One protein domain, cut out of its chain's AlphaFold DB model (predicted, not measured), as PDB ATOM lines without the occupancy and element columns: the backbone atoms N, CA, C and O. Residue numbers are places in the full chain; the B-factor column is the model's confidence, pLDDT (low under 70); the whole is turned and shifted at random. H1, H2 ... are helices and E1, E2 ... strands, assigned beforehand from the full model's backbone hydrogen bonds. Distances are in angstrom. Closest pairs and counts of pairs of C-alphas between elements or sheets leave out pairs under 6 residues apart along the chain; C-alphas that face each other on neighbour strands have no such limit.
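This is residues 3 to 76 of the 76 residues of an uncharacterized protein of Clostridium gasigenes (UniProt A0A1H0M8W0). A small head at one end, a sheet of three strands with H1 packed over one face and H2 standing up from the other, is joined by the outstretched link of nine residues between H2 and H3 to a lone helix, H3, which sticks out far from the head. Residues 60 to 66 and 68 to 76, most of them in H3, stand free, and the tail made by the link and H3 gives the model its length. The printed part has 74 residues with three named helices and three named strands, in the order E1, E2, H1, E3, H2, H3; the sheet runs E2, E1, E3, antiparallel throughout, and the class is mixed, helices and strands. The whole is extended, with a radius of gyration of the C-alphas of 19.7 A, and spans 63 by 24 by 18 A.

E1, residues 3 to 6, is the inner strand of the sheet, and E2, residues 12 to 16, is an edge strand beside it. E1 and E2 form a hairpin with a tight link; their directions stand at 168 degrees, the C-alphas of Val 5 and Ile 12 face each other at 4.4 A, and N 4 and O 14 are within hydrogen-bond range at 2.8 A. H1, residues 20 to 29, is on the sheet at a height of 9.0 A, over E2 and E1, though over E2 only just, with 3 of its C-alphas falling there. It runs slantwise to the strands, at 43 degrees to E1 on the local plane. The closest C-alphas of H1 and E2 are those of Ala 27 and Val 13, 6.1 A apart. E3, residues 37 to 41, is the other edge strand and the antiparallel neighbour of E1, their directions at 146 degrees; N 3 and O 40 are within hydrogen-bond range at 2.8 A, and N 38 and O 5 at 2.9 A. E2, H1 and E3 make a split strand-helix-strand unit, two strands that run the same way with E1 between them in the sheet, and its crossover is right-handed. H2, residues 42 to 51, is on the face opposite H1, over E3, at a height of 9.6 A, and its line rises 50 degrees out of the local plane: it stands up from the sheet. With helices on both faces, the sheet, H1 and H2 make three layers. The closest C-alphas of E1 and H2 are those of Tyr 3 and Gln 42, 6.8 A apart. H3, residues 61 to 75, is not on the sheet and is apart from both H1 and H2, and H1 and H2 are apart from each other. In H1, H2 and H3 every O i to N i+4 pair is within hydrogen-bond range.

E1 begins at C-alpha 3, (147.438, 153.228, 97.080), and is 9.7 A from first to last C-alpha; E2 is 10.6 A. H1 measures 14.2 A, E3 13.4 A, and H2 14.3 A, beginning at C-alpha 42, (141.048, 155.316, 98.195). H3 measures 21.5 A and ends at C-alpha 75, (114.680, 118.247, 102.035).

The two C-alphas farthest apart are those of Lys 21 and Leu 76, at 63.0 A. The printed part has no cut, and no link is long; those from H1 to E3 and from H2 to H3 are short but not tight. Without the stretches that stand free, 58 residues span 47 by 23 by 20 A. The mean pLDDT of the printed part is 89.2, with residues 53 to 57 and residue 76, the chain's last, under 70.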
ATOM      1  N   TYR A   3     146.954 154.535  97.515       96.00
ATOM      2  CA  TYR A   3     147.438 153.228  97.080       96.00
ATOM      3  C   TYR A   3     148.295 153.356  95.824       96.00
ATOM      4  O   TYR A   3     147.807 153.782  94.782       96.00
ATOM      5  N   CYS A   4     149.559 152.952  95.905       96.50
ATOM      6  CA  CYS A   4     150.382 152.662  94.739       96.50
ATOM      7  C   CYS A   4     150.024 151.255  94.261       96.50
ATOM      8  O   CYS A   4     150.170 150.286  95.010       96.50
ATOM      9  N   VAL A   5     149.521 151.147  93.037       95.25
ATOM     10  CA  VAL A   5     149.042 149.893  92.453       95.25
ATOM     11  C   VAL A   5     149.692 149.636  91.106       95.25
ATOM     12  O   VAL A   5     150.052 150.565  90.383       95.25
ATOM     13  N   VAL A   6     149.803 148.366  90.727       94.50
ATOM     14  CA  VAL A   6     150.219 148.005  89.368       94.50
ATOM     15  C   VAL A   6     149.093 148.355  88.396       94.50
ATOM     16  O   VAL A   6     147.939 147.954  88.597       94.50
ATOM     17  N   LYS A   7     149.429 149.086  87.328       92.38
ATOM     18  CA  LYS A   7     148.479 149.566  86.318       92.38
ATOM     19  C   LYS A   7     147.602 148.441  85.795       92.38
ATOM     20  O   LYS A   7     148.089 147.355  85.489       92.38
ATOM     21  N   ASN A   8     146.315 148.735  85.635       87.50
ATOM     22  CA  ASN A   8     145.291 147.786  85.176       87.50
ATOM     23  C   ASN A   8     145.098 146.553  86.076       87.50
ATOM     24  O   ASN A   8     144.489 145.575  85.649       87.50
ATOM     25  N   THR A   9     145.585 146.585  87.316       88.94
ATOM     26  CA  THR A   9     145.367 145.514  88.290       88.94
ATOM     27  C   THR A   9     144.803 146.073  89.594       88.94
ATOM     28  O   THR A   9     144.662 147.285  89.770       88.94
ATOM     29  N   THR A  10     144.497 145.167  90.518       90.12
ATOM     30  CA  THR A  10     144.173 145.457  91.919       90.12
ATOM     31  C   THR A  10     145.356 145.156  92.850       90.12
ATOM     32  O   THR A  10     145.194 145.079  94.061       90.12
ATOM     33  N   THR A  11     146.558 144.951  92.301       91.88
ATOM     34  CA  THR A  11     147.748 144.610  93.089       91.88
ATOM     35  C   THR A  11     148.314 145.869  93.724       91.88
ATOM     36  O   THR A  11     148.798 146.750  93.013       91.88
ATOM     37  N   ILE A  12     148.264 145.938  95.052       94.38
ATOM     38  CA  ILE A  12     148.846 147.025  95.842       94.38
ATOM     39  C   ILE A  12     150.337 146.755  96.045       94.38
ATOM     40  O   ILE A  12     150.727 145.663  96.453       94.38
ATOM     41  N   VAL A  13     151.154 147.772  95.780       94.56
ATOM     42  CA  VAL A  13     152.598 147.789  96.040       94.56
ATOM     43  C   VAL A  13     152.897 148.530  97.347       94.56
ATOM     44  O   VAL A  13     153.694 148.058  98.150       94.56
ATOM     45  N   ASP A  14     152.217 149.657  97.584       94.31
ATOM     46  CA  ASP A  14     152.305 150.451  98.819       94.31
ATOM     47  C   ASP A  14     150.937 151.079  99.130       94.31
ATOM     48  O   ASP A  14     150.284 151.630  98.242       94.31
ATOM     49  N   GLY A  15     150.497 150.996 100.385       93.94
ATOM     50  CA  GLY A  15     149.285 151.637 100.892       93.94
ATOM     51  C   GLY A  15     149.623 152.479 102.115       93.94
ATOM     52  O   GLY A  15     149.784 151.942 103.209       93.94
ATOM     53  N   SER A  16     149.738 153.796 101.944       93.25
ATOM     54  CA  SER A  16     150.203 154.701 103.001       93.25
ATOM     55  C   SER A  16     149.681 156.133 102.816       93.25
ATOM     56  O   SER A  16     148.926 156.436 101.889       93.25
ATOM     57  N   GLU A  17     150.029 157.031 103.738       94.31
ATOM     58  CA  GLU A  17     149.781 158.480 103.610       94.31
ATOM     59  C   GLU A  17     151.014 159.244 103.117       94.31
ATOM     60  O   GLU A  17     151.050 160.474 103.136       94.31
ATOM     61  N   ASN A  18     152.035 158.506 102.683       93.44
ATOM     62  CA  ASN A  18     153.278 159.075 102.207       93.44
ATOM     63  C   ASN A  18     153.056 159.943 100.963       93.44
ATOM     64  O   ASN A  18     152.081 159.811 100.218       93.44
ATOM     65  N   SER A  19     154.012 160.840 100.719       95.00
ATOM     66  CA  SER A  19     154.050 161.583  99.462       95.00
ATOM     67  C   SER A  19     154.178 160.630  98.271       95.00
ATOM     68  O   SER A  19     154.793 159.569  98.374       95.00
ATOM     69  N   GLU A  20     153.666 161.048  97.116       94.19
ATOM     70  CA  GLU A  20     153.696 160.234  95.896       94.19
ATOM     71  C   GLU A  20     155.115 159.831  95.500       94.19
ATOM     72  O   GLU A  20     155.352 158.696  95.101       94.19
ATOM     73  N   LYS A  21     156.079 160.732  95.706       94.94
ATOM     74  CA  LYS A  21     157.497 160.465  95.472       94.94
ATOM     75  C   LYS A  21     157.999 159.258  96.274       94.94
ATOM     76  O   LYS A  21     158.622 158.375  95.702       94.94
ATOM     77  N   VAL A  22     157.682 159.201  97.568       95.25
ATOM     78  CA  VAL A  22     158.086 158.091  98.448       95.25
ATOM     79  C   VAL A  22     157.400 156.790  98.028       95.25
ATOM     80  O   VAL A  22     158.028 155.740  98.020       95.25
ATOM     81  N   MET A  23     156.133 156.849  97.618       95.31
ATOM     82  CA  MET A  23     155.414 155.663  97.143       95.31
ATOM     83  C   MET A  23     155.995 155.109  95.828       95.31
ATOM     84  O   MET A  23     156.044 153.893  95.646       95.31
ATOM     85  N   TYR A  24     156.465 155.974  94.922       95.81
ATOM     86  CA  TYR A  24     157.187 155.560  93.712       95.81
ATOM     87  C   TYR A  24     158.567 154.972  94.033       95.81
ATOM     88  O   TYR A  24     158.917 153.922  93.504       95.81
ATOM     89  N   GLU A  25     159.323 155.582  94.949       95.94
ATOM     90  CA  GLU A  25     160.599 155.025  95.430       95.94
ATOM     91  C   GLU A  25     160.396 153.641  96.071       95.94
ATOM     92  O   GLU A  25     161.150 152.708  95.799       95.94
ATOM     93  N   ASN A  26     159.334 153.463  96.863       94.44
ATOM     94  CA  ASN A  26     158.966 152.166  97.432       94.44
ATOM     95  C   ASN A  26     158.639 151.134  96.346       94.44
ATOM     96  O   ASN A  26     159.044 149.976  96.458       94.44
ATOM     97  N   ALA A  27     157.945 151.546  95.281       95.00
ATOM     98  CA  ALA A  27     157.644 150.672  94.158       95.00
ATOM     99  C   ALA A  27     158.908 150.246  93.395       95.00
ATOM    100  O   ALA A  27     159.066 149.057  93.114       95.00
ATOM    101  N   GLU A  28     159.834 151.171  93.132       96.00
ATOM    102  CA  GLU A  28     161.136 150.854  92.529       96.00
ATOM    103  C   GLU A  28     161.955 149.904  93.411       96.00
ATOM    104  O   GLU A  28     162.480 148.905  92.915       96.00
ATOM    105  N   ASN A  29     161.994 150.148  94.723       95.38
ATOM    106  CA  ASN A  29     162.667 149.277  95.692       95.38
ATOM    107  C   ASN A  29     162.052 147.868  95.746       95.38
ATOM    108  O   ASN A  29     162.756 146.893  96.002       95.38
ATOM    109  N   ALA A  30     160.750 147.749  95.474       92.88
ATOM    110  CA  ALA A  30     160.042 146.477  95.345       92.88
ATOM    111  C   ALA A  30     160.205 145.820  93.955       92.88
ATOM    112  O   ALA A  30     159.633 144.758  93.706       92.88
ATOM    113  N   GLY A  31     160.987 146.421  93.052       94.19
ATOM    114  CA  GLY A  31     161.278 145.892  91.718       94.19
ATOM    115  C   GLY A  31     160.243 146.250  90.648       94.19
ATOM    116  O   GLY A  31     160.251 145.654  89.568       94.19
ATOM    117  N   TYR A  32     159.353 147.207  90.914       94.19
ATOM    118  CA  TYR A  32     158.394 147.700  89.932       94.19
ATOM    119  C   TYR A  32     158.946 148.912  89.176       94.19
ATOM    120  O   TYR A  32     159.501 149.837  89.751       94.19
ATOM    121  N   ASP A  33     158.741 148.932  87.859       93.00
ATOM    122  CA  ASP A  33     159.004 150.120  87.042       93.00
ATOM    123  C   ASP A  33     157.938 151.185  87.343       93.00
ATOM    124  O   ASP A  33     156.738 150.900  87.254       93.00
ATOM    125  N   ASN A  34     158.363 152.420  87.615       89.62
ATOM    126  CA  ASN A  34     157.492 153.582  87.807       89.62
ATOM    127  C   ASN A  34     156.471 153.783  86.673       89.62
ATOM    128  O   ASN A  34     155.369 154.283  86.888       89.62
ATOM    129  N   LYS A  35     156.771 153.331  85.451       92.44
ATOM    130  CA  LYS A  35     155.833 153.369  84.318       92.44
ATOM    131  C   LYS A  35     154.706 152.345  84.422       92.44
ATOM    132  O   LYS A  35     153.687 152.512  83.744       92.44
ATOM    133  N   LYS A  36     154.881 151.288  85.216       93.50
ATOM    134  CA  LYS A  36     153.928 150.185  85.411       93.50
ATOM    135  C   LYS A  36     153.087 150.333  86.673       93.50
ATOM    136  O   LYS A  36     152.172 149.537  86.855       93.50
ATOM    137  N   VAL A  37     153.359 151.337  87.498       95.94
ATOM    138  CA  VAL A  37     152.565 151.647  88.687       95.94
ATOM    139  C   VAL A  37     151.845 152.981  88.532       95.94
ATOM    140  O   VAL A  37     152.196 153.811  87.693       95.94
ATOM    141  N   GLU A  38     150.779 153.159  89.295       96.38
ATOM    142  CA  GLU A  38     150.047 154.413  89.420       96.38
ATOM    143  C   GLU A  38     149.588 154.579  90.866       96.38
ATOM    144  O   GLU A  38     149.394 153.595  91.581       96.38
ATOM    145  N   ILE A  39     149.414 155.823  91.295       96.38
ATOM    146  CA  ILE A  39     148.906 156.128  92.626       96.38
ATOM    147  C   ILE A  39     147.443 156.510  92.493       96.38
ATOM    148  O   ILE A  39     147.095 157.407  91.732       96.38
ATOM    149  N   LEU A  40     146.606 155.816  93.251       95.69
ATOM    150  CA  LEU A  40     145.178 156.044  93.341       95.69
ATOM    151  C   LEU A  40     144.830 156.546  94.738       95.69
ATOM    152  O   LEU A  40     145.395 156.116  95.749       95.69
ATOM    153  N   THR A  41     143.851 157.434  94.806       95.81
ATOM    154  CA  THR A  41     143.112 157.686  96.041       95.81
ATOM    155  C   THR A  41     142.335 156.434  96.453       95.81
ATOM    156  O   THR A  41     142.139 155.497  95.673       95.81
ATOM    157  N   GLN A  42     141.874 156.411  97.701       93.12
ATOM    158  CA  GLN A  42     141.048 155.316  98.195       93.12
ATOM    159  C   GLN A  42     139.782 155.113  97.348       93.12
ATOM    160  O   GLN A  42     139.510 153.992  96.929       93.12
ATOM    161  N   GLU A  43     139.066 156.192  97.030       93.62
ATOM    162  CA  GLU A  43     137.840 156.134  96.225       93.62
ATOM    163  C   GLU A  43     138.103 155.601  94.803       93.62
ATOM    164  O   GLU A  43     137.347 154.775  94.281       93.62
ATOM    165  N   GLU A  44     139.206 156.014  94.174       94.31
ATOM    166  CA  GLU A  44     139.594 155.524  92.847       94.31
ATOM    167  C   GLU A  44     139.955 154.035  92.867       94.31
ATOM    168  O   GLU A  44     139.599 153.296  91.942       94.31
ATOM    169  N   TYR A  45     140.637 153.582  93.923       93.12
ATOM    170  CA  TYR A  45     140.976 152.175  94.098       93.12
ATOM    171  C   TYR A  45     139.725 151.319  94.328       93.12
ATOM    172  O   TYR A  45     139.535 150.315  93.643       93.12
ATOM    173  N   GLU A  46     138.818 151.750  95.203       90.81
ATOM    174  CA  GLU A  46     137.532 151.083  95.441       90.81
ATOM    175  C   GLU A  46     136.683 151.020  94.162       90.81
ATOM    176  O   GLU A  46     136.173 149.960  93.788       90.81
ATOM    177  N   THR A  47     136.620 152.118  93.405       90.94
ATOM    178  CA  THR A  47     135.966 152.150  92.089       90.94
ATOM    179  C   THR A  47     136.585 151.128  91.132       90.94
ATOM    180  O   THR A  47     135.884 150.487  90.340       90.94
ATOM    181  N   ARG A  48     137.907 150.947  91.186       88.88
ATOM    182  CA  ARG A  48     138.612 149.976  90.353       88.88
ATOM    183  C   ARG A  48     138.340 148.537  90.769       88.88
ATOM    184  O   ARG A  48     138.149 147.719  89.875       88.88
ATOM    185  N   LEU A  49     138.252 148.238  92.064       86.31
ATOM    186  CA  LEU A  49     137.850 146.917  92.563       86.31
ATOM    187  C   LEU A  49     136.470 146.499  92.033       86.31
ATOM    188  O   LEU A  49     136.249 145.333  91.729       86.31
ATOM    189  N   ILE A  50     135.549 147.454  91.885       85.25
ATOM    190  CA  ILE A  50     134.207 147.192  91.346       85.25
ATOM    191  C   ILE A  50     134.251 146.978  89.822       85.25
ATOM    192  O   ILE A  50     133.550 146.115  89.290       85.25
ATOM    193  N   LYS A  51     135.060 147.772  89.103       80.50
ATOM    194  CA  LYS A  51     135.177 147.722  87.632       80.50
ATOM    195  C   LYS A  51     135.959 146.511  87.139       80.50
ATOM    196  O   LYS A  51     135.538 145.862  86.181       80.50
ATOM    197  N   ILE A  52     137.076 146.198  87.791       74.19
ATOM    198  CA  ILE A  52     137.763 144.916  87.657       74.19
ATOM    199  C   ILE A  52     136.905 143.935  88.445       74.19
ATOM    200  O   ILE A  52     137.238 143.556  89.560       74.19
ATOM    201  N   LYS A  53     135.753 143.547  87.884       59.34
ATOM    202  CA  LYS A  53     135.073 142.333  88.318       59.34
ATOM    203  C   LYS A  53     136.121 141.234  88.239       59.34
ATOM    204  O   LYS A  53     136.405 140.735  87.152       59.34
ATOM    205  N   ILE A  54     136.715 140.890  89.379       57.56
ATOM    206  CA  ILE A  54     137.404 139.621  89.553       57.56
ATOM    207  C   ILE A  54     136.376 138.615  89.035       57.56
ATOM    208  O   ILE A  54     135.239 138.652  89.523       57.56
ATOM    209  N   PRO A  55     136.667 137.827  87.984       56.66
ATOM    210  CA  PRO A  55     135.747 136.783  87.592       56.66
ATOM    211  C   PRO A  55     135.523 135.979  88.862       56.66
ATOM    212  O   PRO A  55     136.474 135.434  89.418       56.66
ATOM    213  N   ILE A  56     134.292 136.013  89.377       58.59
ATOM    214  CA  ILE A  56     133.886 135.131  90.458       58.59
ATOM    215  C   ILE A  56     134.186 133.768  89.862       58.59
ATOM    216  O   ILE A  56     133.560 133.391  88.867       58.59
ATOM    217  N   SER A  57     135.240 133.114  90.345       63.78
ATOM    218  CA  SER A  57     135.581 131.783  89.884       63.78
ATOM    219  C   SER A  57     134.314 130.972  90.078       63.78
ATOM    220  O   SER A  57     133.784 130.902  91.188       63.78
ATOM    221  N   SER A  58     133.760 130.474  88.972       71.62
ATOM    222  CA  SER A  58     132.624 129.568  89.035       71.62
ATOM    223  C   SER A  58     132.976 128.480  90.045       71.62
ATOM    224  O   SER A  58     134.105 127.981  89.961       71.62
ATOM    225  N   PRO A  59     132.077 128.135  90.984       80.50
ATOM    226  CA  PRO A  59     132.385 127.122  91.978       80.50
ATOM    227  C   PRO A  59     132.887 125.864  91.272       80.50
ATOM    228  O   PRO A  59     132.349 125.460  90.229       80.50
ATOM    229  N   SER A  60     133.950 125.290  91.825       84.75
ATOM    230  CA  SER A  60     134.516 124.017  91.388       84.75
ATOM    231  C   SER A  60     133.447 122.921  91.374       84.75
ATOM    232  O   SER A  60     132.361 123.055  91.949       84.75
ATOM    233  N   ILE A  61     133.730 121.814  90.687       90.88
ATOM    234  CA  ILE A  61     132.809 120.671  90.651       90.88
ATOM    235  C   ILE A  61     132.557 120.166  92.077       90.88
ATOM    236  O   ILE A  61     131.410 119.904  92.431       90.88
ATOM    237  N   GLU A  62     133.593 120.124  92.910       93.12
ATOM    238  CA  GLU A  62     133.526 119.722  94.312       93.12
ATOM    239  C   GLU A  62     132.618 120.653  95.129       93.12
ATOM    240  O   GLU A  62     131.712 120.182  95.816       93.12
ATOM    241  N   GLU A  63     132.775 121.974  95.006       89.25
ATOM    242  CA  GLU A  63     131.919 122.949  95.702       89.25
ATOM    243  C   GLU A  63     130.454 122.855  95.253       89.25
ATOM    244  O   GLU A  63     129.534 123.007  96.062       89.25
ATOM    245  N   ARG A  64     130.218 122.557  93.970       92.12
ATOM    246  CA  ARG A  64     128.869 122.332  93.433       92.12
ATOM    247  C   ARG A  64     128.242 121.052  93.983       92.12
ATOM    248  O   ARG A  64     127.050 121.065  94.282       92.12
ATOM    249  N   ILE A  65     129.017 119.975  94.123       95.25
ATOM    250  CA  ILE A  65     128.554 118.705  94.704       95.25
ATOM    251  C   ILE A  65     128.188 118.907  96.174       95.25
ATOM    252  O   ILE A  65     127.067 118.591  96.561       95.25
ATOM    253  N   VAL A  66     129.065 119.535  96.961       94.69
ATOM    254  CA  VAL A  66     128.804 119.814  98.382       94.69
ATOM    255  C   VAL A  66     127.552 120.681  98.557       94.69
ATOM    256  O   VAL A  66     126.744 120.447  99.458       94.69
ATOM    257  N   ALA A  67     127.339 121.674  97.691       91.31
ATOM    258  CA  ALA A  67     126.128 122.491  97.722       91.31
ATOM    259  C   ALA A  67     124.855 121.677  97.414       91.31
ATOM    260  O   ALA A  67     123.827 121.886  98.065       91.31
ATOM    261  N   LEU A  68     124.918 120.743  96.459       93.50
ATOM    262  CA  LEU A  68     123.808 119.851  96.104       93.50
ATOM    263  C   LEU A  68     123.485 118.858  97.230       93.50
ATOM    264  O   LEU A  68     122.318 118.702  97.583       93.50
ATOM    265  N   GLU A  69     124.499 118.231  97.826       94.56
ATOM    266  CA  GLU A  69     124.338 117.282  98.937       94.56
ATOM    267  C   GLU A  69     123.726 117.952 100.173       94.56
ATOM    268  O   GLU A  69     122.781 117.431 100.767       94.56
ATOM    269  N   ASN A  70     124.196 119.155 100.513       92.25
ATOM    270  CA  ASN A  70     123.636 119.944 101.610       92.25
ATOM    271  C   ASN A  70     122.172 120.338 101.373       92.25
ATOM    272  O   ASN A  70     121.418 120.504 102.332       92.25
ATOM    273  N   LEU A  71     121.765 120.531 100.117       92.25
ATOM    274  CA  LEU A  71     120.376 120.829  99.780       92.25
ATOM    275  C   LEU A  71     119.503 119.575  99.893       92.25
ATOM    276  O   LEU A  71     118.415 119.646 100.456       92.25
ATOM    277  N   LEU A  72     120.010 118.423  99.449       92.94
ATOM    278  CA  LEU A  72     119.358 117.120  99.611       92.94
ATOM    279  C   LEU A  72     119.128 116.759 101.086       92.94
ATOM    280  O   LEU A  72     118.026 116.344 101.434       92.94
ATOM    281  N   MET A  73     120.110 116.990 101.965       87.38
ATOM    282  CA  MET A  73     119.953 116.758 103.411       87.38
ATOM    283  C   MET A  73     118.916 117.664 104.084       87.38
ATOM    284  O   MET A  73     118.440 117.327 105.158       87.38
ATOM    285  N   LYS A  74     118.589 118.821 103.500       83.88
ATOM    286  CA  LYS A  74     117.594 119.753 104.061       83.88
ATOM    287  C   LYS A  74     116.160 119.448 103.627       83.88
ATOM    288  O   LYS A  74     115.234 120.039 104.175       83.88
ATOM    289  N   VAL A  75     115.989 118.616 102.601       80.50
ATOM    290  CA  VAL A  75     114.680 118.247 102.035       80.50
ATOM    291  C   VAL A  75     114.207 116.876 102.549       80.50
ATOM    292  O   VAL A  75     113.023 116.567 102.436       80.50
ATOM    293  N   LEU A  76     115.117 116.085 103.126       64.25
ATOM    294  CA  LEU A  76     114.849 114.839 103.855       64.25
ATOM    295  C   LEU A  76     114.558 115.117 105.335       64.25
ATOM    296  O   LEU A  76     113.715 114.380 105.893       64.25
TER     297      LEU A  76